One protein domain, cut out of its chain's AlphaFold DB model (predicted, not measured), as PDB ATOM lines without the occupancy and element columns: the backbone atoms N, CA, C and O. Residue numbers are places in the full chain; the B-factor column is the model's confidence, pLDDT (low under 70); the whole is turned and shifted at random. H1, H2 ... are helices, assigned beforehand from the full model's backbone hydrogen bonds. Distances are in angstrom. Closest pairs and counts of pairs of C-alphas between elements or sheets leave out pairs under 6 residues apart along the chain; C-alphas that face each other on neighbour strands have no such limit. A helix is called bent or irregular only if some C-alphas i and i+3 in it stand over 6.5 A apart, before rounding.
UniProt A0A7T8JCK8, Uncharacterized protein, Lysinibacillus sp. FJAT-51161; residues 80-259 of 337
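Overview. This is residues 80 to 259 of the 337 residues of an uncharacterized protein of Lysinibacillus sp. FJAT-51161 (UniProt A0A7T8JCK8). This is an elongated body of mostly short helices in two end clusters with a smaller group between them. At one end H1 and H2 form a helical hairpin with H3 near it; at the other, H9 packs with H4, H8 and H10, H12 runs beside H10, and H11 is near; between these ends lie H5 and H6, set about perpendicular, and small H7. The 180 printed residues hold twelve named helices, H1 to H12 in chain order, and no named strand, and the class is all helix. The whole is compact, with a radius of gyration of the C-alphas of 17.1 A, and spans 58 by 36 by 28 A.

Along the chain. Residues 80 to 97 have no named element; then find C-alpha 98 at (27.471, -11.889, -22.013), where H1, residues 98 to 105, begins. H2, residues 107 to 119, runs 18.0 A and is irregular, with C-alphas 108 and 111 8.4 A apart. H3, residues 126 to 130, is only just irregular, with C-alphas 126 and 129 6.53 A apart. Next come H4, residues 139 to 147, 12.1 A, and H5, residues 164 to 174, 15.9 A, which starts at C-alpha 164 (22.678, -0.715, -18.475). Read on through H6, residues 178 to 184, H7, residues 192 to 195, and H8, residues 200 to 203. H9, residues 205 to 216, runs 16.0 A; H10, residues 222 to 230, runs 15.8 A and is only just irregular, with C-alphas 226 and 229 6.8 A apart. H11 is residues 236 to 242, and H12, residues 254 to 259, ends at C-alpha 259 (28.144, 14.925, 0.223).

Arrangement. Look first at the hairpin: H1 touches H2, through residues 110 to 114 of H2 alone, closest at the C-alphas of Leu 103 and Lys 110, 6.0 A, opposite ways at a shallow tilt of 33 degrees, only just short of steep. H3 is close to H2 but not clearly touching, with the C-alphas of Leu 114 and Lys 129 7.6 A apart. H5 touches H6 about perpendicular at 76 degrees, closest at the C-alphas of His 174 and Val 181, 6.3 A. H7 is close to H10 but not clearly touching, the C-alphas of Phe 192 and Phe 225 being 8.0 A apart. H4 touches H9, the same way at a shallow tilt of 6 degrees, with the C-alphas of Leu 146 and Leu 211 6.5 A apart. H8 and H9 touch only at the corner, closest at the C-alphas of Leu 201 and Phe 208, 5.6 A. H9, through residues 211 to 215 alone, touches H10 at a steep tilt of 55 degrees, opposite ways, closest at the C-alphas of Leu 215 and Ile 222, 6.0 A. H10 touches H12 the same way at a shallow tilt of 8 degrees, closest at the C-alphas of Lys 227 and Ser 255, 5.7 A. H11 is close to H9 but not clearly touching, the C-alphas of Leu 212 and Leu 242 being 6.7 A apart. In H1, H4, H6, H9, H11 and H12 each O i to N i+4 pair is within hydrogen-bond range, against 7 of 9 in H2, 5 of 7 in H5, 0 of 1 in H3 and 0 of 5 in H10; H3 has 1 of 2 and H10 has 5 of 6 O i to N i+3 pairs within range, and H7 and H8 are too short for an O i to N i+4 pair.

Size, cuts and confidence. The two C-alphas farthest apart, those of Phe 120 and Gly 249, are 58.8 A apart. The printed part has no cut, and its long links are H4 to H5, 16 residues, and H11 to H12, 11 residues. The mean pLDDT of the printed part is 93.2, and residue 155 alone is under 70.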
ATOM      1  N   ASN A  80      44.752 -11.063 -13.934       87.19
ATOM      2  CA  ASN A  80      44.885  -9.963 -12.967       87.19
ATOM      3  C   ASN A  80      44.360  -8.610 -13.487       87.19
ATOM      4  O   ASN A  80      44.855  -7.552 -13.098       87.19
ATOM      5  N   TYR A  81      43.361  -8.625 -14.373       90.94
ATOM      6  CA  TYR A  81      42.666  -7.408 -14.780       90.94
ATOM      7  C   TYR A  81      41.749  -6.930 -13.661       90.94
ATOM      8  O   TYR A  81      41.075  -7.732 -13.017       90.94
ATOM      9  N   ASN A  82      41.701  -5.615 -13.456       87.12
ATOM     10  CA  ASN A  82      40.819  -5.013 -12.466       87.12
ATOM     11  C   ASN A  82      39.403  -4.920 -13.049       87.12
ATOM     12  O   ASN A  82      39.193  -4.149 -13.987       87.12
ATOM     13  N   PRO A  83      38.422  -5.678 -12.529       87.75
ATOM     14  CA  PRO A  83      37.052  -5.541 -12.983       87.75
ATOM     15  C   PRO A  83      36.483  -4.201 -12.511       87.75
ATOM     16  O   PRO A  83      36.613  -3.815 -11.349       87.75
ATOM     17  N   THR A  84      35.792  -3.500 -13.400       86.62
ATOM     18  CA  THR A  84      34.992  -2.334 -13.042       86.62
ATOM     19  C   THR A  84      33.724  -2.777 -12.316       86.62
ATOM     20  O   THR A  84      33.048  -3.716 -12.751       86.62
ATOM     21  N   ASP A  85      33.348  -2.046 -11.270       83.31
ATOM     22  CA  ASP A  85      32.085  -2.246 -10.557       83.31
ATOM     23  C   ASP A  85      30.910  -1.642 -11.350       83.31
ATOM     24  O   ASP A  85      30.490  -0.497 -11.142       83.31
ATOM     25  N   ILE A  86      30.452  -2.389 -12.359       89.19
ATOM     26  CA  ILE A  86      29.285  -2.065 -13.185       89.19
ATOM     27  C   ILE A  86      28.184  -3.073 -12.875       89.19
ATOM     28  O   ILE A  86      28.317  -4.269 -13.150       89.19
ATOM     29  N   SER A  87      27.063  -2.575 -12.352       88.00
ATOM     30  CA  SER A  87      25.859  -3.385 -12.192       88.00
ATOM     31  C   SER A  87      25.115  -3.526 -13.518       88.00
ATOM     32  O   SER A  87      24.783  -2.535 -14.172       88.00
ATOM     33  N   PHE A  88      24.804  -4.770 -13.877       91.00
ATOM     34  CA  PHE A  88      23.931  -5.111 -15.003       91.00
ATOM     35  C   PHE A  88      22.526  -5.510 -14.550       91.00
ATOM     36  O   PHE A  88      21.778  -6.050 -15.357       91.00
ATOM     37  N   SER A  89      22.165  -5.300 -13.280       87.75
ATOM     38  CA  SER A  89      20.789  -5.502 -12.820       87.75
ATOM     39  C   SER A  89      19.861  -4.410 -13.365       87.75
ATOM     40  O   SER A  89      20.317  -3.380 -13.860       87.75
ATOM     41  N   GLY A  90      18.549  -4.634 -13.287       86.88
ATOM     42  CA  GLY A  90      17.535  -3.664 -13.704       86.88
ATOM     43  C   GLY A  90      16.749  -4.096 -14.940       86.88
ATOM     44  O   GLY A  90      16.761  -5.264 -15.337       86.88
ATOM     45  N   MET A  91      16.017  -3.146 -15.519       86.62
ATOM     46  CA  MET A  91      15.126  -3.412 -16.648       86.62
ATOM     47  C   MET A  91      15.934  -3.706 -17.919       86.62
ATOM     48  O   MET A  91      16.921  -3.021 -18.193       86.62
ATOM     49  N   ARG A  92      15.499  -4.704 -18.702       89.31
ATOM     50  CA  ARG A  92      16.172  -5.181 -19.925       89.31
ATOM     51  C   ARG A  92      17.570  -5.761 -19.693       89.31
ATOM     52  O   ARG A  92      18.368  -5.853 -20.623       89.31
ATOM     53  N   SER A  93      17.895  -6.145 -18.462       91.69
ATOM     54  CA  SER A  93      19.181  -6.768 -18.121       91.69
ATOM     55  C   SER A  93      19.394  -8.126 -18.805       91.69
ATOM     56  O   SER A  93      20.529  -8.520 -19.099       91.69
ATOM     57  N   GLU A  94      18.295  -8.815 -19.096       93.00
ATOM     58  CA  GLU A  94      18.199 -10.049 -19.866       93.00
ATOM     59  C   GLU A  94      18.536  -9.865 -21.353       93.00
ATOM     60  O   GLU A  94      18.994 -10.807 -21.994       93.00
ATOM     61  N   GLU A  95      18.373  -8.654 -21.900       94.00
ATOM     62  CA  GLU A  95      18.713  -8.357 -23.297       94.00
ATOM     63  C   GLU A  95      20.220  -8.151 -23.509       94.00
ATOM     64  O   GLU A  95      20.687  -8.164 -24.651       94.00
ATOM     65  N   ILE A  96      20.980  -7.935 -22.430       96.06
ATOM     66  CA  ILE A  96      22.410  -7.638 -22.490       96.06
ATOM     67  C   ILE A  96      23.200  -8.948 -22.669       96.06
ATOM     68  O   ILE A  96      23.228  -9.771 -21.745       96.06
ATOM     69  N   PRO A  97      23.896  -9.147 -23.803       96.50
ATOM     70  CA  PRO A  97      24.651 -10.361 -24.062       96.50
ATOM     71  C   PRO A  97      25.897 -10.428 -23.183       96.50
ATOM     72  O   PRO A  97      26.475  -9.408 -22.794       96.50
ATOM     73  N   MET A  98      26.344 -11.651 -22.910       96.19
ATOM     74  CA  MET A  98      27.471 -11.889 -22.013       96.19
ATOM     75  C   MET A  98      28.776 -11.256 -22.519       96.19
ATOM     76  O   MET A  98      29.493 -10.651 -21.727       96.19
ATOM     77  N   TRP A  99      29.034 -11.269 -23.835       96.12
ATOM     78  CA  TRP A  99      30.212 -10.603 -24.413       96.12
ATOM     79  C   TRP A  99      30.273  -9.121 -24.040       96.12
ATOM     80  O   TRP A  99      31.341  -8.619 -23.705       96.12
ATOM     81  N   PHE A 100      29.131  -8.427 -24.028       96.88
ATOM     82  CA  PHE A 100      29.076  -7.006 -23.693       96.88
ATOM     83  C   PHE A 100      29.277  -6.783 -22.195       96.88
ATOM     84  O   PHE A 100      29.963  -5.838 -21.811       96.88
ATOM     85  N   LYS A 101      28.729  -7.669 -21.348       95.94
ATOM     86  CA  LYS A 101      28.939  -7.630 -19.890       95.94
ATOM     87  C   LYS A 101      30.421  -7.757 -19.548       95.94
ATOM     88  O   LYS A 101      30.947  -6.912 -18.827       95.94
ATOM     89  N   ILE A 102      31.090  -8.757 -20.124       95.88
ATOM     90  CA  ILE A 102      32.528  -8.991 -19.952       95.88
ATOM     91  C   ILE A 102      33.324  -7.793 -20.483       95.88
ATOM     92  O   ILE A 102      34.170  -7.256 -19.772       95.88
ATOM     93  N   LEU A 103      33.014  -7.312 -21.691       95.75
ATOM     94  CA  LEU A 103      33.708  -6.172 -22.294       95.75
ATOM     95  C   LEU A 103      33.617  -4.908 -21.432       95.75
ATOM     96  O   LEU A 103      34.608  -4.210 -21.257       95.75
ATOM     97  N   CYS A 104      32.435  -4.614 -20.888       95.38
ATOM     98  CA  CYS A 104      32.231  -3.468 -20.009       95.38
ATOM     99  C   CYS A 104      32.957  -3.644 -18.671       95.38
ATOM    100  O   CYS A 104      33.545  -2.690 -18.178       95.38
ATOM    101  N   ARG A 105      32.933  -4.857 -18.097       94.62
ATOM    102  CA  ARG A 105      33.597  -5.166 -16.824       94.62
ATOM    103  C   ARG A 105      35.112  -5.006 -16.907       94.62
ATOM    104  O   ARG A 105      35.722  -4.598 -15.931       94.62
ATOM    105  N   TYR A 106      35.712  -5.299 -18.054       95.25
ATOM    106  CA  TYR A 106      37.160  -5.224 -18.266       95.25
ATOM    107  C   TYR A 106      37.520  -4.182 -19.328       95.25
ATOM    108  O   TYR A 106      38.413  -4.394 -20.149       95.25
ATOM    109  N   PHE A 107      36.799  -3.058 -19.347       95.25
ATOM    110  CA  PHE A 107      36.880  -2.098 -20.447       95.25
ATOM    111  C   PHE A 107      38.260  -1.444 -20.602       95.25
ATOM    112  O   PHE A 107      38.685  -1.175 -21.724       95.25
ATOM    113  N   ASP A 108      39.001  -1.261 -19.508       93.81
ATOM    114  CA  ASP A 108      40.379  -0.752 -19.560       93.81
ATOM    115  C   ASP A 108      41.328  -1.690 -20.334       93.81
ATOM    116  O   ASP A 108      42.344  -1.243 -20.861       93.81
ATOM    117  N   ASN A 109      40.965  -2.972 -20.472       95.50
ATOM    118  CA  ASN A 109      41.673  -3.995 -21.248       95.50
ATOM    119  C   ASN A 109      40.844  -4.482 -22.452       95.50
ATOM    120  O   ASN A 109      40.982  -5.616 -22.911       95.50
ATOM    121  N   LYS A 110      39.935  -3.642 -22.965       94.31
ATOM    122  CA  LYS A 110      38.978  -3.997 -24.024       94.31
ATOM    123  C   LYS A 110      39.629  -4.693 -25.224       94.31
ATOM    124  O   LYS A 110      39.077  -5.665 -25.732       94.31
ATOM    125  N   ASN A 111      40.770  -4.199 -25.706       94.88
ATOM    126  CA  ASN A 111      41.414  -4.753 -26.901       94.88
ATOM    127  C   ASN A 111      41.941  -6.170 -26.647       94.88
ATOM    128  O   ASN A 111      41.774  -7.052 -27.488       94.88
ATOM    129  N   GLU A 112      42.524  -6.405 -25.475       95.81
ATOM    130  CA  GLU A 112      42.974  -7.717 -25.030       95.81
ATOM    131  C   GLU A 112      41.790  -8.677 -24.876       95.81
ATOM    132  O   GLU A 112      41.853  -9.799 -25.374       95.81
ATOM    133  N   ILE A 113      40.677  -8.229 -24.287       96.25
ATOM    134  CA  ILE A 113      39.449  -9.031 -24.173       96.25
ATOM    135  C   ILE A 113      38.914  -9.445 -25.548       96.25
ATOM    136  O   ILE A 113      38.608 -10.616 -25.763       96.25
ATOM    137  N   LEU A 114      38.844  -8.517 -26.507       96.25
ATOM    138  CA  LEU A 114      38.398  -8.831 -27.869       96.25
ATOM    139  C   LEU A 114      39.363  -9.788 -28.583       96.25
ATOM    140  O   LEU A 114      38.923 -10.650 -29.343       96.25
ATOM    141  N   ASN A 115      40.668  -9.685 -28.322       95.19
ATOM    142  CA  ASN A 115      41.647 -10.644 -28.830       95.19
ATOM    143  C   ASN A 115      41.435 -12.040 -28.238       95.19
ATOM    144  O   ASN A 115      41.490 -13.014 -28.984       95.19
ATOM    145  N   LEU A 116      41.131 -12.147 -26.942       94.25
ATOM    146  CA  LEU A 116      40.764 -13.422 -26.326       94.25
ATOM    147  C   LEU A 116      39.492 -13.986 -26.962       94.25
ATOM    148  O   LEU A 116      39.471 -15.161 -27.315       94.25
ATOM    149  N   PHE A 117      38.470 -13.159 -27.203       95.44
ATOM    150  CA  PHE A 117      37.271 -13.605 -27.919       95.44
ATOM    151  C   PHE A 117      37.612 -14.170 -29.302       95.44
ATOM    152  O   PHE A 117      37.110 -15.229 -29.657       95.44
ATOM    153  N   ASN A 118      38.519 -13.534 -30.048       93.25
ATOM    154  CA  ASN A 118      38.964 -14.051 -31.345       93.25
ATOM    155  C   ASN A 118      39.730 -15.379 -31.221       93.25
ATOM    156  O   ASN A 118      39.505 -16.282 -32.020       93.25
ATOM    157  N   ILE A 119      40.624 -15.503 -30.232       90.44
ATOM    158  CA  ILE A 119      41.413 -16.725 -29.991       90.44
ATOM    159  C   ILE A 119      40.496 -17.908 -29.674       90.44
ATOM    160  O   ILE A 119      40.697 -18.992 -30.212       90.44
ATOM    161  N   PHE A 120      39.478 -17.680 -28.844       90.81
ATOM    162  CA  PHE A 120      38.522 -18.701 -28.413       90.81
ATOM    163  C   PHE A 120      37.276 -18.791 -29.307       90.81
ATOM    164  O   PHE A 120      36.305 -19.442 -28.939       90.81
ATOM    165  N   ASN A 121      37.294 -18.149 -30.481       90.62
ATOM    166  CA  ASN A 121      36.199 -18.158 -31.455       90.62
ATOM    167  C   ASN A 121      34.819 -17.784 -30.862       90.62
ATOM    168  O   ASN A 121      33.786 -18.351 -31.214       90.62
ATOM    169  N   ILE A 122      34.806 -16.822 -29.943       93.81
ATOM    170  CA  ILE A 122      33.592 -16.265 -29.353       93.81
ATOM    171  C   ILE A 122      33.007 -15.230 -30.307       93.81
ATOM    172  O   ILE A 122      33.669 -14.257 -30.671       93.81
ATOM    173  N   GLU A 123      31.743 -15.414 -30.674       93.94
ATOM    174  CA  GLU A 123      31.038 -14.502 -31.569       93.94
ATOM    175  C   GLU A 123      30.641 -13.197 -30.868       93.94
ATOM    176  O   GLU A 123      30.052 -13.182 -29.783       93.94
ATOM    177  N   TYR A 124      30.914 -12.076 -31.532       95.56
ATOM    178  CA  TYR A 124      30.449 -10.751 -31.137       95.56
ATOM    179  C   TYR A 124      30.314  -9.844 -32.377       95.56
ATOM    180  O   TYR A 124      30.920 -10.114 -33.416       95.56
ATOM    181  N   PRO A 125      29.516  -8.762 -32.319       95.25
ATOM    182  CA  PRO A 125      29.316  -7.882 -33.469       95.25
ATOM    183  C   PRO A 125      30.588  -7.120 -33.860       95.25
ATOM    184  O   PRO A 125      31.304  -6.616 -32.998       95.25
ATOM    185  N   ASN A 126      30.820  -6.926 -35.162       93.31
ATOM    186  CA  ASN A 126      32.015  -6.228 -35.663       93.31
ATOM    187  C   ASN A 126      32.196  -4.813 -35.083       93.31
ATOM    188  O   ASN A 126      33.324  -4.406 -34.815       93.31
ATOM    189  N   TRP A 127      31.094  -4.098 -34.838       94.19
ATOM    190  CA  TRP A 127      31.098  -2.756 -34.245       94.19
ATOM    191  C   TRP A 127      31.484  -2.732 -32.758       94.19
ATOM    192  O   TRP A 127      31.714  -1.663 -32.202       94.19
ATOM    193  N   ALA A 128      31.595  -3.884 -32.082       95.06
ATOM    194  CA  ALA A 128      31.978  -3.924 -30.668       95.06
ATOM    195  C   ALA A 128      33.371  -3.322 -30.411       95.06
ATOM    196  O   ALA A 128      33.648  -2.791 -29.332       95.06
ATOM    197  N   LYS A 129      34.234  -3.363 -31.431       93.06
ATOM    198  CA  LYS A 129      35.576  -2.770 -31.426       93.06
ATOM    199  C   LYS A 129      35.550  -1.251 -31.281       93.06
ATOM    200  O   LYS A 129      36.509  -0.693 -30.759       93.06
ATOM    201  N   ASP A 130      34.445  -0.602 -31.630       93.25
ATOM    202  CA  ASP A 130      34.313   0.858 -31.623       93.25
ATOM    203  C   ASP A 130      33.567   1.378 -30.387       93.25
ATOM    204  O   ASP A 130      33.483   2.585 -30.171       93.25
ATOM    205  N   ILE A 131      33.071   0.486 -29.520       95.06
ATOM    206  CA  ILE A 131      32.361   0.873 -28.293       95.06
ATOM    207  C   ILE A 131      33.282   1.705 -27.400       95.06
ATOM    208  O   ILE A 131      34.383   1.266 -27.051       95.06
ATOM    209  N   ILE A 132      32.791   2.861 -26.965       95.56
ATOM    210  CA  ILE A 132      33.402   3.684 -25.920       95.56
ATOM    211  C   ILE A 132      32.410   3.761 -24.758       95.56
ATOM    212  O   ILE A 132      31.236   4.067 -24.970       95.56
ATOM    213  N   LEU A 133      32.851   3.443 -23.539       95.62
ATOM    214  CA  LEU A 133      32.012   3.630 -22.357       95.62
ATOM    215  C   LEU A 133      31.899   5.114 -21.991       95.62
ATOM    216  O   LEU A 133      32.850   5.862 -22.212       95.62
ATOM    217  N   PRO A 134      30.795   5.547 -21.354       95.88
ATOM    218  CA  PRO A 134      30.630   6.945 -20.954       95.88
ATOM    219  C   PRO A 134      31.748   7.475 -20.044       95.88
ATOM    220  O   PRO A 134      32.133   8.641 -20.143       95.88
ATOM    221  N   SER A 135      32.328   6.603 -19.215       95.62
ATOM    222  CA  SER A 135      33.498   6.895 -18.375       95.62
ATOM    223  C   SER A 135      34.770   7.223 -19.165       95.62
ATOM    224  O   SER A 135      35.676   7.840 -18.615       95.62
ATOM    225  N   HIS A 136      34.824   6.845 -20.443       96.12
ATOM    226  CA  HIS A 136      35.968   6.995 -21.349       96.12
ATOM    227  C   HIS A 136      35.648   7.875 -22.562       96.12
ATOM    228  O   HIS A 136      36.463   7.977 -23.480       96.12
ATOM    229  N   TYR A 137      34.470   8.508 -22.596       97.69
ATOM    230  CA  TYR A 137      34.142   9.479 -23.634       97.69
ATOM    231  C   TYR A 137      35.185  10.587 -23.707       97.69
ATOM    232  O   TYR A 137      35.629  11.127 -22.693       97.69
ATOM    233  N   ASN A 138      35.555  10.935 -24.934       97.75
ATOM    234  CA  ASN A 138      36.447  12.048 -25.197       97.75
ATOM    235  C   ASN A 138      35.719  13.393 -25.033       97.75
ATOM    236  O   ASN A 138      34.497  13.470 -24.875       97.75
ATOM    237  N   LYS A 139      36.479  14.483 -25.146       98.00
ATOM    238  CA  LYS A 139      35.963  15.846 -25.000       98.00
ATOM    239  C   LYS A 139      34.778  16.172 -25.915       98.00
ATOM    240  O   LYS A 139      33.834  16.814 -25.469       98.00
ATOM    241  N   GLN A 140      34.793  15.734 -27.174       97.88
ATOM    242  CA  GLN A 140      33.703  16.028 -28.114       97.88
ATOM    243  C   GLN A 140      32.425  15.268 -27.757       97.88
ATOM    244  O   GLN A 140      31.338  15.840 -27.776       97.88
ATOM    245  N   GLN A 141      32.559  14.007 -27.347       97.94
ATOM    246  CA  GLN A 141      31.439  13.197 -26.871       97.94
ATOM    247  C   GLN A 141      30.823  13.791 -25.594       97.94
ATOM    248  O   GLN A 141      29.603  13.881 -25.484       97.94
ATOM    249  N   LEU A 142      31.643  14.286 -24.661       98.19
ATOM    250  CA  LEU A 142      31.155  14.968 -23.457       98.19
ATOM    251  C   LEU A 142      30.473  16.305 -23.771       98.19
ATOM    252  O   LEU A 142      29.407  16.584 -23.223       98.19
ATOM    253  N   LYS A 143      31.021  17.107 -24.697       98.12
ATOM    254  CA  LYS A 143      30.346  18.319 -25.194       98.12
ATOM    255  C   LYS A 143      28.988  17.991 -25.803       98.12
ATOM    256  O   LYS A 143      28.029  18.723 -25.573       98.12
ATOM    257  N   LEU A 144      28.892  16.900 -26.563       97.31
ATOM    258  CA  LEU A 144      27.631  16.447 -27.142       97.31
ATOM    259  C   LEU A 144      26.611  16.115 -26.044       97.31
ATOM    260  O   LEU A 144      25.479  16.595 -26.118       97.31
ATOM    261  N   CYS A 145      27.027  15.396 -24.998       97.12
ATOM    262  CA  CYS A 145      26.192  15.108 -23.831       97.12
ATOM    263  C   CYS A 145      25.710  16.376 -23.112       97.12
ATOM    264  O   CYS A 145      24.519  16.511 -22.850       97.12
ATOM    265  N   LEU A 146      26.607  17.324 -22.820       97.38
ATOM    266  CA  LEU A 146      26.258  18.569 -22.122       97.38
ATOM    267  C   LEU A 146      25.337  19.468 -22.957       97.38
ATOM    268  O   LEU A 146      24.402  20.068 -22.430       97.38
ATOM    269  N   ASN A 147      25.563  19.553 -24.269       96.75
ATOM    270  CA  ASN A 147      24.725  20.358 -25.162       96.75
ATOM    271  C   ASN A 147      23.335  19.759 -25.389       96.75
ATOM    272  O   ASN A 147      22.397  20.506 -25.653       96.75
ATOM    273  N   ASN A 148      23.199  18.442 -25.251       95.50
ATOM    274  CA  ASN A 148      21.943  17.721 -25.433       95.50
ATOM    275  C   ASN A 148      21.439  17.116 -24.116       95.50
ATOM    276  O   ASN A 148      20.747  16.099 -24.132       95.50
ATOM    277  N   SER A 149      21.747  17.741 -22.972       94.38
ATOM    278  CA  SER A 149      21.373  17.226 -21.649       94.38
ATOM    279  C   SER A 149      19.871  16.951 -21.528       94.38
ATOM    280  O   SER A 149      19.474  15.981 -20.897       94.38
ATOM    281  N   GLY A 150      19.028  17.729 -22.217       91.56
ATOM    282  CA  GLY A 150      17.580  17.518 -22.237       91.56
ATOM    283  C   GLY A 150      17.136  16.170 -22.813       91.56
ATOM    284  O   GLY A 150      16.083  15.678 -22.420       91.56
ATOM    285  N   GLN A 151      17.933  15.544 -23.683       92.31
ATOM    286  CA  GLN A 151      17.666  14.194 -24.193       92.31
ATOM    287  C   GLN A 151      18.211  13.095 -23.268       92.31
ATOM    288  O   GLN A 151      17.790  11.946 -23.382       92.31
ATOM    289  N   LEU A 152      19.125  13.427 -22.348       91.12
ATOM    290  CA  LEU A 152      19.721  12.492 -21.391       91.12
ATOM    291  C   LEU A 152      18.766  12.223 -20.230       91.12
ATOM    292  O   LEU A 152      18.915  12.758 -19.131       91.12
ATOM    293  N   TYR A 153      17.767  11.389 -20.486       83.81
ATOM    294  CA  TYR A 153      16.785  10.972 -19.497       83.81
ATOM    295  C   TYR A 153      16.620   9.459 -19.513       83.81
ATOM    296  O   TYR A 153      16.530   8.867 -20.587       83.81
ATOM    297  N   VAL A 154      16.541   8.866 -18.318       73.88
ATOM    298  CA  VAL A 154      16.266   7.436 -18.155       73.88
ATOM    299  C   VAL A 154      14.788   7.229 -17.863       73.88
ATOM    300  O   VAL A 154      14.278   7.619 -16.809       73.88
ATOM    301  N   CYS A 155      14.087   6.586 -18.797       69.06
ATOM    302  CA  CYS A 155      12.623   6.542 -18.815       69.06
ATOM    303  C   CYS A 155      11.982   5.760 -17.655       69.06
ATOM    304  O   CYS A 155      10.789   5.911 -17.398       69.06
ATOM    305  N   ASN A 156      12.746   4.935 -16.936       70.06
ATOM    306  CA  ASN A 156      12.258   4.157 -15.791       70.06
ATOM    307  C   ASN A 156      12.348   4.905 -14.442       70.06
ATOM    308  O   ASN A 156      12.045   4.314 -13.407       70.06
ATOM    309  N   GLY A 157      12.803   6.166 -14.432       73.06
ATOM    310  CA  GLY A 157      12.987   6.970 -13.218       73.06
ATOM    311  C   GLY A 157      14.235   6.619 -12.393       73.06
ATOM    312  O   GLY A 157      14.528   7.305 -11.415       73.06
ATOM    313  N   GLN A 158      15.002   5.601 -12.790       82.25
ATOM    314  CA  GLN A 158      16.244   5.177 -12.141       82.25
ATOM    315  C   GLN A 158      17.449   5.791 -12.867       82.25
ATOM    316  O   GLN A 158      18.199   5.126 -13.575       82.25
ATOM    317  N   ILE A 159      17.625   7.106 -12.705       86.69
ATOM    318  CA  ILE A 159      18.643   7.885 -13.435       86.69
ATOM    319  C   ILE A 159      20.067   7.347 -13.208       86.69
ATOM    320  O   ILE A 159      20.876   7.316 -14.134       86.69
ATOM    321  N   TYR A 160      20.378   6.912 -11.983       89.88
ATOM    322  CA  TYR A 160      21.749   6.616 -11.548       89.88
ATOM    323  C   TYR A 160      22.054   5.126 -11.349       89.88
ATOM    324  O   TYR A 160      23.179   4.789 -10.984       89.88
ATOM    325  N   GLU A 161      21.082   4.237 -11.553       88.94
ATOM    326  CA  GLU A 161      21.257   2.796 -11.352       88.94
ATOM    327  C   GLU A 161      20.312   1.973 -12.231       88.94
ATOM    328  O   GLU A 161      19.302   2.463 -12.722       88.94
ATOM    329  N   GLY A 162      20.651   0.702 -12.457       86.06
ATOM    330  CA  GLY A 162      19.757  -0.242 -13.132       86.06
ATOM    331  C   GLY A 162      19.432   0.075 -14.601       86.06
ATOM    332  O   GLY A 162      18.386  -0.345 -15.100       86.06
ATOM    333  N   ASN A 163      20.291   0.838 -15.285       88.88
ATOM    334  CA  ASN A 163      20.039   1.432 -16.607       88.88
ATOM    335  C   ASN A 163      20.912   0.854 -17.745       88.88
ATOM    336  O   ASN A 163      20.730   1.215 -18.907       88.88
ATOM    337  N   MET A 164      21.813  -0.095 -17.456       92.12
ATOM    338  CA  MET A 164      22.678  -0.715 -18.475       92.12
ATOM    339  C   MET A 164      21.893  -1.456 -19.570       92.12
ATOM    340  O   MET A 164      22.360  -1.534 -20.707       92.12
ATOM    341  N   GLY A 165      20.705  -1.984 -19.251       92.69
ATOM    342  CA  GLY A 165      19.832  -2.640 -20.229       92.69
ATOM    343  C   GLY A 165      19.318  -1.665 -21.285       92.69
ATOM    344  O   GLY A 165      19.405  -1.937 -22.480       92.69
ATOM    345  N   PHE A 166      18.868  -0.482 -20.861       91.06
ATOM    346  CA  PHE A 166      18.470   0.583 -21.781       91.06
ATOM    347  C   PHE A 166      19.643   1.074 -22.622       91.06
ATOM    348  O   PHE A 166      19.518   1.132 -23.845       91.06
ATOM    349  N   TYR A 167      20.792   1.318 -21.989       93.12
ATOM    350  CA  TYR A 167      22.010   1.717 -22.687       93.12
ATOM    351  C   TYR A 167      22.348   0.757 -23.825       93.12
ATOM    352  O   TYR A 167      22.433   1.164 -24.984       93.12
ATOM    353  N   TYR A 168      22.445  -0.540 -23.526       94.56
ATOM    354  CA  TYR A 168      22.739  -1.540 -24.542       94.56
ATOM    355  C   TYR A 168      21.664  -1.584 -25.638       94.56
ATOM    356  O   TYR A 168      21.989  -1.528 -26.825       94.56
ATOM    357  N   THR A 169      20.381  -1.649 -25.268       92.00
ATOM    358  CA  THR A 169      19.293  -1.846 -26.234       92.00
ATOM    359  C   THR A 169      19.107  -0.669 -27.189       92.00
ATOM    360  O   THR A 169      18.777  -0.906 -28.354       92.00
ATOM    361  N   TYR A 170      19.318   0.569 -26.737       90.81
ATOM    362  CA  TYR A 170      19.206   1.757 -27.586       90.81
ATOM    363  C   TYR A 170      20.475   1.980 -28.410       90.81
ATOM    364  O   TYR A 170      20.391   2.132 -29.630       90.81
ATOM    365  N   HIS A 171      21.656   1.909 -27.791       94.06
ATOM    366  CA  HIS A 171      22.905   2.209 -28.492       94.06
ATOM    367  C   HIS A 171      23.275   1.137 -29.526       94.06
ATOM    368  O   HIS A 171      23.785   1.481 -30.593       94.06
ATOM    369  N   ARG A 172      22.952  -0.147 -29.298       94.00
ATOM    370  CA  ARG A 172      23.248  -1.213 -30.278       94.00
ATOM    371  C   ARG A 172      22.549  -1.022 -31.627       94.00
ATOM    372  O   ARG A 172      23.069  -1.481 -32.635       94.00
ATOM    373  N   ARG A 173      21.387  -0.351 -31.664       93.38
ATOM    374  CA  ARG A 173      20.630  -0.083 -32.909       93.38
ATOM    375  C   ARG A 173      21.395   0.827 -33.864       93.38
ATOM    376  O   ARG A 173      21.169   0.784 -35.067       93.38
ATOM    377  N   HIS A 174      22.299   1.622 -33.301       94.94
ATOM    378  CA  HIS A 174      23.139   2.579 -34.007       94.94
ATOM    379  C   HIS A 174      24.619   2.232 -33.843       94.94
ATOM    380  O   HIS A 174      25.461   3.117 -33.903       94.94
ATOM    381  N   ASN A 175      24.945   0.954 -33.607       94.81
ATOM    382  CA  ASN A 175      26.322   0.460 -33.483       94.81
ATOM    383  C   ASN A 175      27.173   1.237 -32.458       94.81
ATOM    384  O   ASN A 175      28.376   1.383 -32.642       94.81
ATOM    385  N   PHE A 176      26.548   1.749 -31.391       94.56
ATOM    386  CA  PHE A 176      27.178   2.603 -30.378       94.56
ATOM    387  C   PHE A 176      27.770   3.925 -30.902       94.56
ATOM    388  O   PHE A 176      28.505   4.593 -30.174       94.56
ATOM    389  N   ASP A 177      27.392   4.366 -32.105       95.12
ATOM    390  CA  ASP A 177      27.727   5.700 -32.595       95.12
ATOM    391  C   ASP A 177      26.894   6.767 -31.872       95.12
ATOM    392  O   ASP A 177      25.713   6.986 -32.163       95.12
ATOM    393  N   LEU A 178      27.532   7.436 -30.912       95.25
ATOM    394  CA  LEU A 178      26.895   8.416 -30.041       95.25
ATOM    395  C   LEU A 178      26.251   9.567 -30.826       95.25
ATOM    396  O   LEU A 178      25.146   9.987 -30.488       95.25
ATOM    397  N   GLU A 179      26.895  10.057 -31.888       95.44
ATOM    398  CA  GLU A 179      26.330  11.142 -32.693       95.44
ATOM    399  C   GLU A 179      25.031  10.731 -33.376       95.44
ATOM    400  O   GLU A 179      24.062  11.494 -33.386       95.44
ATOM    401  N   THR A 180      25.000   9.529 -33.952       95.38
ATOM    402  CA  THR A 180      23.791   9.003 -34.582       95.38
ATOM    403  C   THR A 180      22.685   8.785 -33.555       95.38
ATOM    404  O   THR A 180      21.535   9.108 -33.851       95.38
ATOM    405  N   VAL A 181      23.015   8.321 -32.345       94.62
ATOM    406  CA  VAL A 181      22.041   8.154 -31.254       94.62
ATOM    407  C   VAL A 181      21.360   9.489 -30.922       94.62
ATOM    408  O   VAL A 181      20.139   9.565 -31.003       94.62
ATOM    409  N   PHE A 182      22.119  10.562 -30.669       94.75
ATOM    410  CA  PHE A 182      21.546  11.895 -30.397       94.75
ATOM    411  C   PHE A 182      20.758  12.491 -31.574       94.75
ATOM    412  O   PHE A 182      19.850  13.296 -31.376       94.75
ATOM    413  N   LYS A 183      21.097  12.129 -32.818       94.75
ATOM    414  CA  LYS A 183      20.378  12.609 -34.010       94.75
ATOM    415  C   LYS A 183      19.064  11.864 -34.256       94.75
ATOM    416  O   LYS A 183      18.184  12.420 -34.910       94.75
ATOM    417  N   ARG A 184      18.951  10.601 -33.828       93.44
ATOM    418  CA  ARG A 184      17.845   9.705 -34.218       93.44
ATOM    419  C   ARG A 184      16.897   9.333 -33.088       93.44
ATOM    420  O   ARG A 184      15.758   8.982 -33.378       93.44
ATOM    421  N   GLU A 185      17.351   9.376 -31.845       90.81
ATOM    422  CA  GLU A 185      16.542   9.008 -30.688       90.81
ATOM    423  C   GLU A 185      16.009  10.261 -29.985       90.81
ATOM    424  O   GLU A 185      16.714  11.255 -29.835       90.81
ATOM    425  N   SER A 186      14.757  10.214 -29.526       88.00
ATOM    426  CA  SER A 186      14.175  11.310 -28.735       88.00
ATOM    427  C   SER A 186      14.751  11.379 -27.318       88.00
ATOM    428  O   SER A 186      14.792  12.451 -26.718       88.00
ATOM    429  N   TYR A 187      15.176  10.227 -26.792       88.12
ATOM    430  CA  TYR A 187      15.825  10.076 -25.495       88.12
ATOM    431  C   TYR A 187      17.079   9.229 -25.658       88.12
ATOM    432  O   TYR A 187      17.072   8.214 -26.355       88.12
ATOM    433  N   VAL A 188      18.150   9.649 -24.996       91.31
ATOM    434  CA  VAL A 188      19.468   9.037 -25.091       91.31
ATOM    435  C   VAL A 188      19.836   8.459 -23.728       91.31
ATOM    436  O   VAL A 188      20.200   9.163 -22.787       91.31
ATOM    437  N   GLU A 189      19.689   7.141 -23.638       89.50
ATOM    438  CA  GLU A 189      19.792   6.343 -22.416       89.50
ATOM    439  C   GLU A 189      21.261   6.064 -22.054       89.50
ATOM    440  O   GLU A 189      21.779   4.970 -22.278       89.50
ATOM    441  N   ILE A 190      21.951   7.065 -21.499       91.31
ATOM    442  CA  ILE A 190      23.340   6.933 -21.035       91.31
ATOM    443  C   ILE A 190      23.376   6.652 -19.525       91.31
ATOM    444  O   ILE A 190      22.774   7.397 -18.749       91.31
ATOM    445  N   PRO A 191      24.146   5.646 -19.069       92.06
ATOM    446  CA  PRO A 191      24.358   5.390 -17.652       92.06
ATOM    447  C   PRO A 191      25.065   6.563 -16.959       92.06
ATOM    448  O   PRO A 191      26.287   6.718 -17.072       92.06
ATOM    449  N   PHE A 192      24.320   7.391 -16.218       92.94
ATOM    450  CA  PHE A 192      24.880   8.560 -15.527       92.94
ATOM    451  C   PHE A 192      26.001   8.180 -14.560       92.94
ATOM    452  O   PHE A 192      27.002   8.875 -14.484       92.94
ATOM    453  N   GLN A 193      25.909   7.045 -13.873       91.62
ATOM    454  CA  GLN A 193      26.968   6.561 -12.986       91.62
ATOM    455  C   GLN A 193      28.301   6.284 -13.701       91.62
ATOM    456  O   GLN A 193      29.342   6.299 -13.052       91.62
ATOM    457  N   LEU A 194      28.289   6.014 -15.011       94.06
ATOM    458  CA  LEU A 194      29.510   5.887 -15.813       94.06
ATOM    459  C   LEU A 194      29.941   7.244 -16.358       94.06
ATOM    460  O   LEU A 194      31.115   7.591 -16.274       94.06
ATOM    461  N   LEU A 195      28.990   8.030 -16.869       95.69
ATOM    462  CA  LEU A 195      29.261   9.359 -17.412       95.69
ATOM    463  C   LEU A 195      29.880  10.276 -16.350       95.69
ATOM    464  O   LEU A 195      30.883  10.933 -16.599       95.69
ATOM    465  N   LEU A 196      29.332  10.255 -15.135       95.88
ATOM    466  CA  LEU A 196      29.789  11.049 -13.999       95.88
ATOM    467  C   LEU A 196      31.083  10.526 -13.369       95.88
ATOM    468  O   LEU A 196      31.606  11.212 -12.505       95.88
ATOM    469  N   LYS A 197      31.620   9.368 -13.778       94.88
ATOM    470  CA  LYS A 197      32.985   8.926 -13.421       94.88
ATOM    471  C   LYS A 197      34.046   9.483 -14.378       94.88
ATOM    472  O   LYS A 197      35.234   9.354 -14.100       94.88
ATOM    473  N   ASN A 198      33.639  10.072 -15.506       97.12
ATOM    474  CA  ASN A 198      34.572  10.605 -16.490       97.12
ATOM    475  C   ASN A 198      35.275  11.858 -15.946       97.12
ATOM    476  O   ASN A 198      34.653  12.914 -15.781       97.12
ATOM    477  N   LYS A 199      36.579  11.731 -15.686       96.12
ATOM    478  CA  LYS A 199      37.389  12.778 -15.051       96.12
ATOM    479  C   LYS A 199      37.489  14.060 -15.861       96.12
ATOM    480  O   LYS A 199      37.608  15.131 -15.277       96.12
ATOM    481  N   LEU A 200      37.332  13.986 -17.184       97.69
ATOM    482  CA  LEU A 200      37.378  15.166 -18.048       97.69
ATOM    483  C   LEU A 200      36.277  16.184 -17.726       97.69
ATOM    484  O   LEU A 200      36.471  17.363 -17.989       97.69
ATOM    485  N   LEU A 201      35.153  15.771 -17.123       97.06
ATOM    486  CA  LEU A 201      34.117  16.709 -16.665       97.06
ATOM    487  C   LEU A 201      34.641  17.712 -15.624       97.06
ATOM    488  O   LEU A 201      34.066  18.787 -15.487       97.06
ATOM    489  N   ILE A 202      35.696  17.345 -14.889       96.31
ATOM    490  CA  ILE A 202      36.303  18.152 -13.828       96.31
ATOM    491  C   ILE A 202      37.719  18.588 -14.194       96.31
ATOM    492  O   ILE A 202      38.094  19.703 -13.866       96.31
ATOM    493  N   GLU A 203      38.519  17.755 -14.850       96.31
ATOM    494  CA  GLU A 203      39.918  18.066 -15.171       96.31
ATOM    495  C   GLU A 203      40.063  19.024 -16.366       96.31
ATOM    496  O   GLU A 203      41.023  19.787 -16.412       96.31
ATOM    497  N   ASP A 204      39.117  19.024 -17.314       97.75
ATOM    498  CA  ASP A 204      39.125  19.937 -18.464       97.75
ATOM    499  C   ASP A 204      38.277  21.180 -18.157       97.75
ATOM    500  O   ASP A 204      37.053  21.103 -18.022       97.75
ATOM    501  N   ASP A 205      38.927  22.340 -18.046       97.38
ATOM    502  CA  ASP A 205      38.257  23.588 -17.666       97.38
ATOM    503  C   ASP A 205      37.188  24.029 -18.673       97.38
ATOM    504  O   ASP A 205      36.150  24.536 -18.267       97.38
ATOM    505  N   GLU A 206      37.367  23.764 -19.970       98.12
ATOM    506  CA  GLU A 206      36.366  24.132 -20.979       98.12
ATOM    507  C   GLU A 206      35.084  23.298 -20.831       98.12
ATOM    508  O   GLU A 206      33.976  23.813 -20.980       98.12
ATOM    509  N   LEU A 207      35.216  22.000 -20.536       98.38
ATOM    510  CA  LEU A 207      34.064  21.145 -20.243       98.38
ATOM    511  C   LEU A 207      33.382  21.543 -18.937       98.38
ATOM    512  O   LEU A 207      32.151  21.554 -18.872       98.38
ATOM    513  N   PHE A 208      34.170  21.863 -17.914       98.25
ATOM    514  CA  PHE A 208      33.637  22.273 -16.625       98.25
ATOM    515  C   PHE A 208      32.892  23.610 -16.722       98.25
ATOM    516  O   PHE A 208      31.768  23.721 -16.235       98.25
ATOM    517  N   ASP A 209      33.456  24.595 -17.419       98.19
ATOM    518  CA  ASP A 209      32.813  25.888 -17.650       98.19
ATOM    519  C   ASP A 209      31.536  25.737 -18.488       98.19
ATOM    520  O   ASP A 209      30.519  26.354 -18.172       98.19
ATOM    521  N   LEU A 210      31.530  24.848 -19.490       98.38
ATOM    522  CA  LEU A 210      30.312  24.507 -20.231       98.38
ATOM    523  C   LEU A 210      29.246  23.891 -19.313       98.38
ATOM    524  O   LEU A 210      28.077  24.257 -19.398       98.38
ATOM    525  N   LEU A 211      29.622  22.969 -18.423       97.94
ATOM    526  CA  LEU A 211      28.698  22.402 -17.437       97.94
ATOM    527  C   LEU A 211      28.107  23.501 -16.538       97.94
ATOM    528  O   LEU A 211      26.890  23.531 -16.343       97.94
ATOM    529  N   LEU A 212      28.939  24.415 -16.031       97.56
ATOM    530  CA  LEU A 212      28.490  25.554 -15.225       97.56
ATOM    531  C   LEU A 212      27.538  26.465 -16.002       97.56
ATOM    532  O   LEU A 212      26.501  26.853 -15.472       97.56
ATOM    533  N   GLU A 213      27.843  26.764 -17.264       97.69
ATOM    534  CA  GLU A 213      26.982  27.560 -18.139       97.69
ATOM    535  C   GLU A 213      25.605  26.897 -18.313       97.69
ATOM    536  O   GLU A 213      24.568  27.551 -18.175       97.69
ATOM    537  N   LYS A 214      25.571  25.584 -18.577       97.06
ATOM    538  CA  LYS A 214      24.314  24.834 -18.726       97.06
ATOM    539  C   LYS A 214      23.523  24.771 -17.422       97.06
ATOM    540  O   LYS A 214      22.299  24.893 -17.465       97.06
ATOM    541  N   LEU A 215      24.198  24.610 -16.280       95.94
ATOM    542  CA  LEU A 215      23.585  24.660 -14.949       95.94
ATOM    543  C   LEU A 215      22.987  26.038 -14.665       95.94
ATOM    544  O   LEU A 215      21.829  26.126 -14.259       95.94
ATOM    545  N   HIS A 216      23.746  27.104 -14.919       96.00
ATOM    546  CA  HIS A 216      23.297  28.477 -14.716       96.00
ATOM    547  C   HIS A 216      22.066  28.795 -15.570       96.00
ATOM    548  O   HIS A 216      21.108  29.388 -15.078       96.00
ATOM    549  N   ASN A 217      22.054  28.341 -16.824       96.00
ATOM    550  CA  ASN A 217      20.933  28.514 -17.748       96.00
ATOM    551  C   ASN A 217      19.772  27.528 -17.534       96.00
ATOM    552  O   ASN A 217      18.819  27.558 -18.312       96.00
ATOM    553  N   GLU A 218      19.840  26.662 -16.517       93.12
ATOM    554  CA  GLU A 218      18.787  25.696 -16.173       93.12
ATOM    555  C   GLU A 218      18.402  24.789 -17.354       93.12
ATOM    556  O   GLU A 218      17.232  24.473 -17.575       93.12
ATOM    557  N   ALA A 219      19.402  24.360 -18.135       93.06
ATOM    558  CA  ALA A 219      19.187  23.437 -19.243       93.06
ATOM    559  C   ALA A 219      18.493  22.148 -18.760       93.06
ATOM    560  O   ALA A 219      18.767  21.638 -17.675       93.06
ATOM    561  N   SER A 220      17.586  21.589 -19.566       91.88
ATOM    562  CA  SER A 220      16.807  20.419 -19.138       91.88
ATOM    563  C   SER A 220      17.714  19.246 -18.725       91.88
ATOM    564  O   SER A 220      18.742  18.994 -19.360       91.88
ATOM    565  N   HIS A 221      17.349  18.578 -17.626       91.88
ATOM    566  CA  HIS A 221      18.064  17.466 -16.973       91.88
ATOM    567  C   HIS A 221      19.529  17.727 -16.568       91.88
ATOM    568  O   HIS A 221      20.194  16.826 -16.053       91.88
ATOM    569  N   ILE A 222      20.047  18.952 -16.716       94.38
ATOM    570  CA  ILE A 222      21.444  19.259 -16.381       94.38
ATOM    571  C   ILE A 222      21.742  19.094 -14.887       94.38
ATOM    572  O   ILE A 222      22.856  18.745 -14.505       94.38
ATOM    573  N   SER A 223      20.733  19.266 -14.030       92.19
ATOM    574  CA  SER A 223      20.864  19.098 -12.582       92.19
ATOM    575  C   SER A 223      21.282  17.682 -12.178       92.19
ATOM    576  O   SER A 223      21.825  17.502 -11.090       92.19
ATOM    577  N   TYR A 224      21.120  16.677 -13.047       93.25
ATOM    578  CA  TYR A 224      21.618  15.328 -12.782       93.25
ATOM    579  C   TYR A 224      23.147  15.239 -12.753       93.25
ATOM    580  O   TYR A 224      23.703  14.397 -12.045       93.25
ATOM    581  N   PHE A 225      23.845  16.156 -13.429       95.50
ATOM    582  CA  PHE A 225      25.303  16.232 -13.360       95.50
ATOM    583  C   PHE A 225      25.808  16.649 -11.977       95.50
ATOM    584  O   PHE A 225      26.933  16.314 -11.623       95.50
ATOM    585  N   MET A 226      24.970  17.263 -11.135       95.12
ATOM    586  CA  MET A 226      25.347  17.637  -9.765       95.12
ATOM    587  C   MET A 226      25.728  16.435  -8.897       95.12
ATOM    588  O   MET A 226      26.447  16.594  -7.914       95.12
ATOM    589  N   LYS A 227      25.301  15.217  -9.263       95.31
ATOM    590  CA  LYS A 227      25.741  13.994  -8.585       95.31
ATOM    591  C   LYS A 227      27.206  13.630  -8.836       95.31
ATOM    592  O   LYS A 227      27.685  12.714  -8.172       95.31
ATOM    593  N   LEU A 228      27.932  14.329  -9.713       95.81
ATOM    594  CA  LEU A 228      29.356  14.073  -9.972       95.81
ATOM    595  C   LEU A 228      30.210  14.053  -8.693       95.81
ATOM    596  O   LEU A 228      31.139  13.259  -8.599       95.81
ATOM    597  N   VAL A 229      29.816  14.810  -7.661       95.75
ATOM    598  CA  VAL A 229      30.505  14.869  -6.357       95.75
ATOM    599  C   VAL A 229      30.491  13.542  -5.590       95.75
ATOM    600  O   VAL A 229      31.250  13.351  -4.644       95.75
ATOM    601  N   TYR A 230      29.612  12.610  -5.967       95.19
ATOM    602  CA  TYR A 230      29.574  11.262  -5.403       95.19
ATOM    603  C   TYR A 230      30.432  10.262  -6.180       95.19
ATOM    604  O   TYR A 230      30.736   9.200  -5.642       95.19
ATOM    605  N   TYR A 231      30.798  10.578  -7.423       94.12
ATOM    606  CA  TYR A 231      31.498   9.668  -8.333       94.12
ATOM    607  C   TYR A 231      32.962  10.053  -8.569       94.12
ATOM    608  O   TYR A 231      33.703   9.248  -9.132       94.12
ATOM    609  N   GLN A 232      33.375  11.252  -8.154       93.94
ATOM    610  CA  GLN A 232      34.732  11.769  -8.320       93.94
ATOM    611  C   GLN A 232      35.154  12.614  -7.115       93.94
ATOM    612  O   GLN A 232      34.310  13.199  -6.432       93.94
ATOM    613  N   ASP A 233      36.464  12.732  -6.910       91.88
ATOM    614  CA  ASP A 233      37.046  13.684  -5.965       91.88
ATOM    615  C   ASP A 233      37.122  15.066  -6.619       91.88
ATOM    616  O   ASP A 233      37.983  15.336  -7.457       91.88
ATOM    617  N   VAL A 234      36.182  15.944  -6.266       95.12
ATOM    618  CA  VAL A 234      36.071  17.281  -6.859       95.12
ATOM    619  C   VAL A 234      36.842  18.296  -6.012       95.12
ATOM    620  O   VAL A 234      36.581  18.395  -4.810       95.12
ATOM    621  N   PRO A 235      37.748  19.092  -6.611       95.31
ATOM    622  CA  PRO A 235      38.422  20.181  -5.914       95.31
ATOM    623  C   PRO A 235      37.435  21.176  -5.298       95.31
ATOM    624  O   PRO A 235      36.415  21.520  -5.899       95.31
ATOM    625  N   ILE A 236      37.749  21.662  -4.096       93.12
ATOM    626  CA  ILE A 236      36.849  22.514  -3.309       93.12
ATOM    627  C   ILE A 236      36.440  23.794  -4.048       93.12
ATOM    628  O   ILE A 236      35.286  24.205  -3.976       93.12
ATOM    629  N   ASP A 237      37.341  24.398  -4.818       94.19
ATOM    630  CA  ASP A 237      37.070  25.587  -5.628       94.19
ATOM    631  C   ASP A 237      36.025  25.308  -6.722       94.19
ATOM    632  O   ASP A 237      35.135  26.130  -6.956       94.19
ATOM    633  N   LYS A 238      36.061  24.120  -7.337       96.00
ATOM    634  CA  LYS A 238      35.055  23.672  -8.310       96.00
ATOM    635  C   LYS A 238      33.730  23.324  -7.635       96.00
ATOM    636  O   LYS A 238      32.677  23.677  -8.163       96.00
ATOM    637  N   VAL A 239      33.760  22.723  -6.443       95.38
ATOM    638  CA  VAL A 239      32.548  22.507  -5.630       95.38
ATOM    639  C   VAL A 239      31.849  23.832  -5.324       95.38
ATOM    640  O   VAL A 239      30.634  23.934  -5.487       95.38
ATOM    641  N   LEU A 240      32.601  24.868  -4.944       93.75
ATOM    642  CA  LEU A 240      32.044  26.196  -4.681       93.75
ATOM    643  C   LEU A 240      31.442  26.830  -5.942       93.75
ATOM    644  O   LEU A 240      30.348  27.383  -5.872       93.75
ATOM    645  N   LYS A 241      32.088  26.692  -7.108       95.31
ATOM    646  CA  LYS A 241      31.520  27.160  -8.386       95.31
ATOM    647  C   LYS A 241      30.190  26.479  -8.720       95.31
ATOM    648  O   LYS A 241      29.282  27.144  -9.212       95.31
ATOM    649  N   LEU A 242      30.039  25.188  -8.416       95.31
ATOM    650  CA  LEU A 242      28.787  24.451  -8.632       95.31
ATOM    651  C   LEU A 242      27.636  24.918  -7.716       95.31
ATOM    652  O   LEU A 242      26.474  24.689  -8.042       95.31
ATOM    653  N   LEU A 243      27.936  25.590  -6.598       93.50
ATOM    654  CA  LEU A 243      26.943  26.213  -5.710       93.50
ATOM    655  C   LEU A 243      26.516  27.621  -6.159       93.50
ATOM    656  O   LEU A 243      25.811  28.311  -5.422       93.50
ATOM    657  N   SER A 244      26.915  28.058  -7.353       91.81
ATOM    658  CA  SER A 244      26.516  29.366  -7.872       91.81
ATOM    659  C   SER A 244      25.007  29.431  -8.152       91.81
ATOM    660  O   SER A 244      24.422  28.436  -8.599       91.81
ATOM    661  N   PRO A 245      24.368  30.598  -7.954       91.81
ATOM    662  CA  PRO A 245      22.979  30.800  -8.340       91.81
ATOM    663  C   PRO A 245      22.751  30.564  -9.839       91.81
ATOM    664  O   PRO A 245      23.552  30.963 -10.694       91.81
ATOM    665  N   THR A 246      21.622  29.944 -10.166       93.88
ATOM    666  CA  THR A 246      21.118  29.853 -11.535       93.88
ATOM    667  C   THR A 246      20.550  31.196 -11.988       93.88
ATOM    668  O   THR A 246      20.435  32.150 -11.216       93.88
ATOM    669  N   LYS A 247      20.146  31.280 -13.256       92.88
ATOM    670  CA  LYS A 247      19.490  32.453 -13.838       92.88
ATOM    671  C   LYS A 247      18.214  32.859 -13.089       92.88
ATOM    672  O   LYS A 247      17.886  34.043 -13.057       92.88
ATOM    673  N   SER A 248      17.503  31.906 -12.483       92.00
ATOM    674  CA  SER A 248      16.323  32.170 -11.649       92.00
ATOM    675  C   SER A 248      16.669  32.607 -10.218       92.00
ATOM    676  O   SER A 248      15.779  32.975  -9.453       92.00
ATOM    677  N   GLY A 249      17.952  32.576  -9.847       89.56
ATOM    678  CA  GLY A 249      18.437  32.812  -8.490       89.56
ATOM    679  C   GLY A 249      18.403  31.572  -7.591       89.56
ATOM    680  O   GLY A 249      18.826  31.658  -6.441       89.56
ATOM    681  N   ALA A 250      17.932  30.419  -8.081       89.88
ATOM    682  CA  ALA A 250      17.941  29.174  -7.318       89.88
ATOM    683  C   ALA A 250      19.362  28.600  -7.187       89.88
ATOM    684  O   ALA A 250      20.197  28.775  -8.069       89.88
ATOM    685  N   ILE A 251      19.644  27.863  -6.108       90.88
ATOM    686  CA  ILE A 251      20.926  27.162  -5.927       90.88
ATOM    687  C   ILE A 251      20.679  25.653  -5.902       90.88
ATOM    688  O   ILE A 251      19.905  25.143  -5.090       90.88
ATOM    689  N   ASN A 252      21.372  24.913  -6.767       90.62
ATOM    690  CA  ASN A 252      21.291  23.454  -6.827       90.62
ATOM    691  C   ASN A 252      22.177  22.810  -5.744       90.62
ATOM    692  O   ASN A 252      23.230  22.254  -6.025       90.62
ATOM    693  N   TYR A 253      21.764  22.874  -4.480       92.75
ATOM    694  CA  TYR A 253      22.632  22.488  -3.358       92.75
ATOM    695  C   TYR A 253      22.566  21.003  -2.965       92.75
ATOM    696  O   TYR A 253      23.498  20.503  -2.342       92.75
ATOM    697  N   LYS A 254      21.471  20.289  -3.280       93.25
ATOM    698  CA  LYS A 254      21.127  18.999  -2.640       93.25
ATOM    699  C   LYS A 254      22.261  17.972  -2.663       93.25
ATOM    700  O   LYS A 254      22.639  17.458  -1.616       93.25
ATOM    701  N   SER A 255      22.822  17.691  -3.839       94.44
ATOM    702  CA  SER A 255      23.902  16.704  -3.978       94.44
ATOM    703  C   SER A 255      25.203  17.153  -3.313       94.44
ATOM    704  O   SER A 255      25.895  16.333  -2.722       94.44
ATOM    705  N   ILE A 256      25.513  18.450  -3.368       95.00
ATOM    706  CA  ILE A 256      26.738  19.003  -2.786       95.00
ATOM    707  C   ILE A 256      26.664  18.972  -1.263       95.00
ATOM    708  O   ILE A 256      27.530  18.384  -0.631       95.00
ATOM    709  N   VAL A 257      25.606  19.528  -0.674       94.56
ATOM    710  CA  VAL A 257      25.410  19.550   0.785       94.56
ATOM    711  C   VAL A 257      25.219  18.139   1.340       94.56
ATOM    712  O   VAL A 257      25.672  17.839   2.440       94.56
ATOM    713  N   GLY A 258      24.579  17.247   0.581       93.31
ATOM    714  CA  GLY A 258      24.456  15.844   0.963       93.31
ATOM    715  C   GLY A 258      25.805  15.118   1.045       93.31
ATOM    716  O   GLY A 258      25.944  14.202   1.852       93.31
ATOM    717  N   LYS A 259      26.790  15.500   0.222       94.00
ATOM    718  CA  LYS A 259      28.144  14.925   0.223       94.00
ATOM    719  C   LYS A 259      29.092  15.640   1.196       94.00
ATOM    720  O   LYS A 259      29.889  14.963   1.838       94.00
TER     721      LYS A 259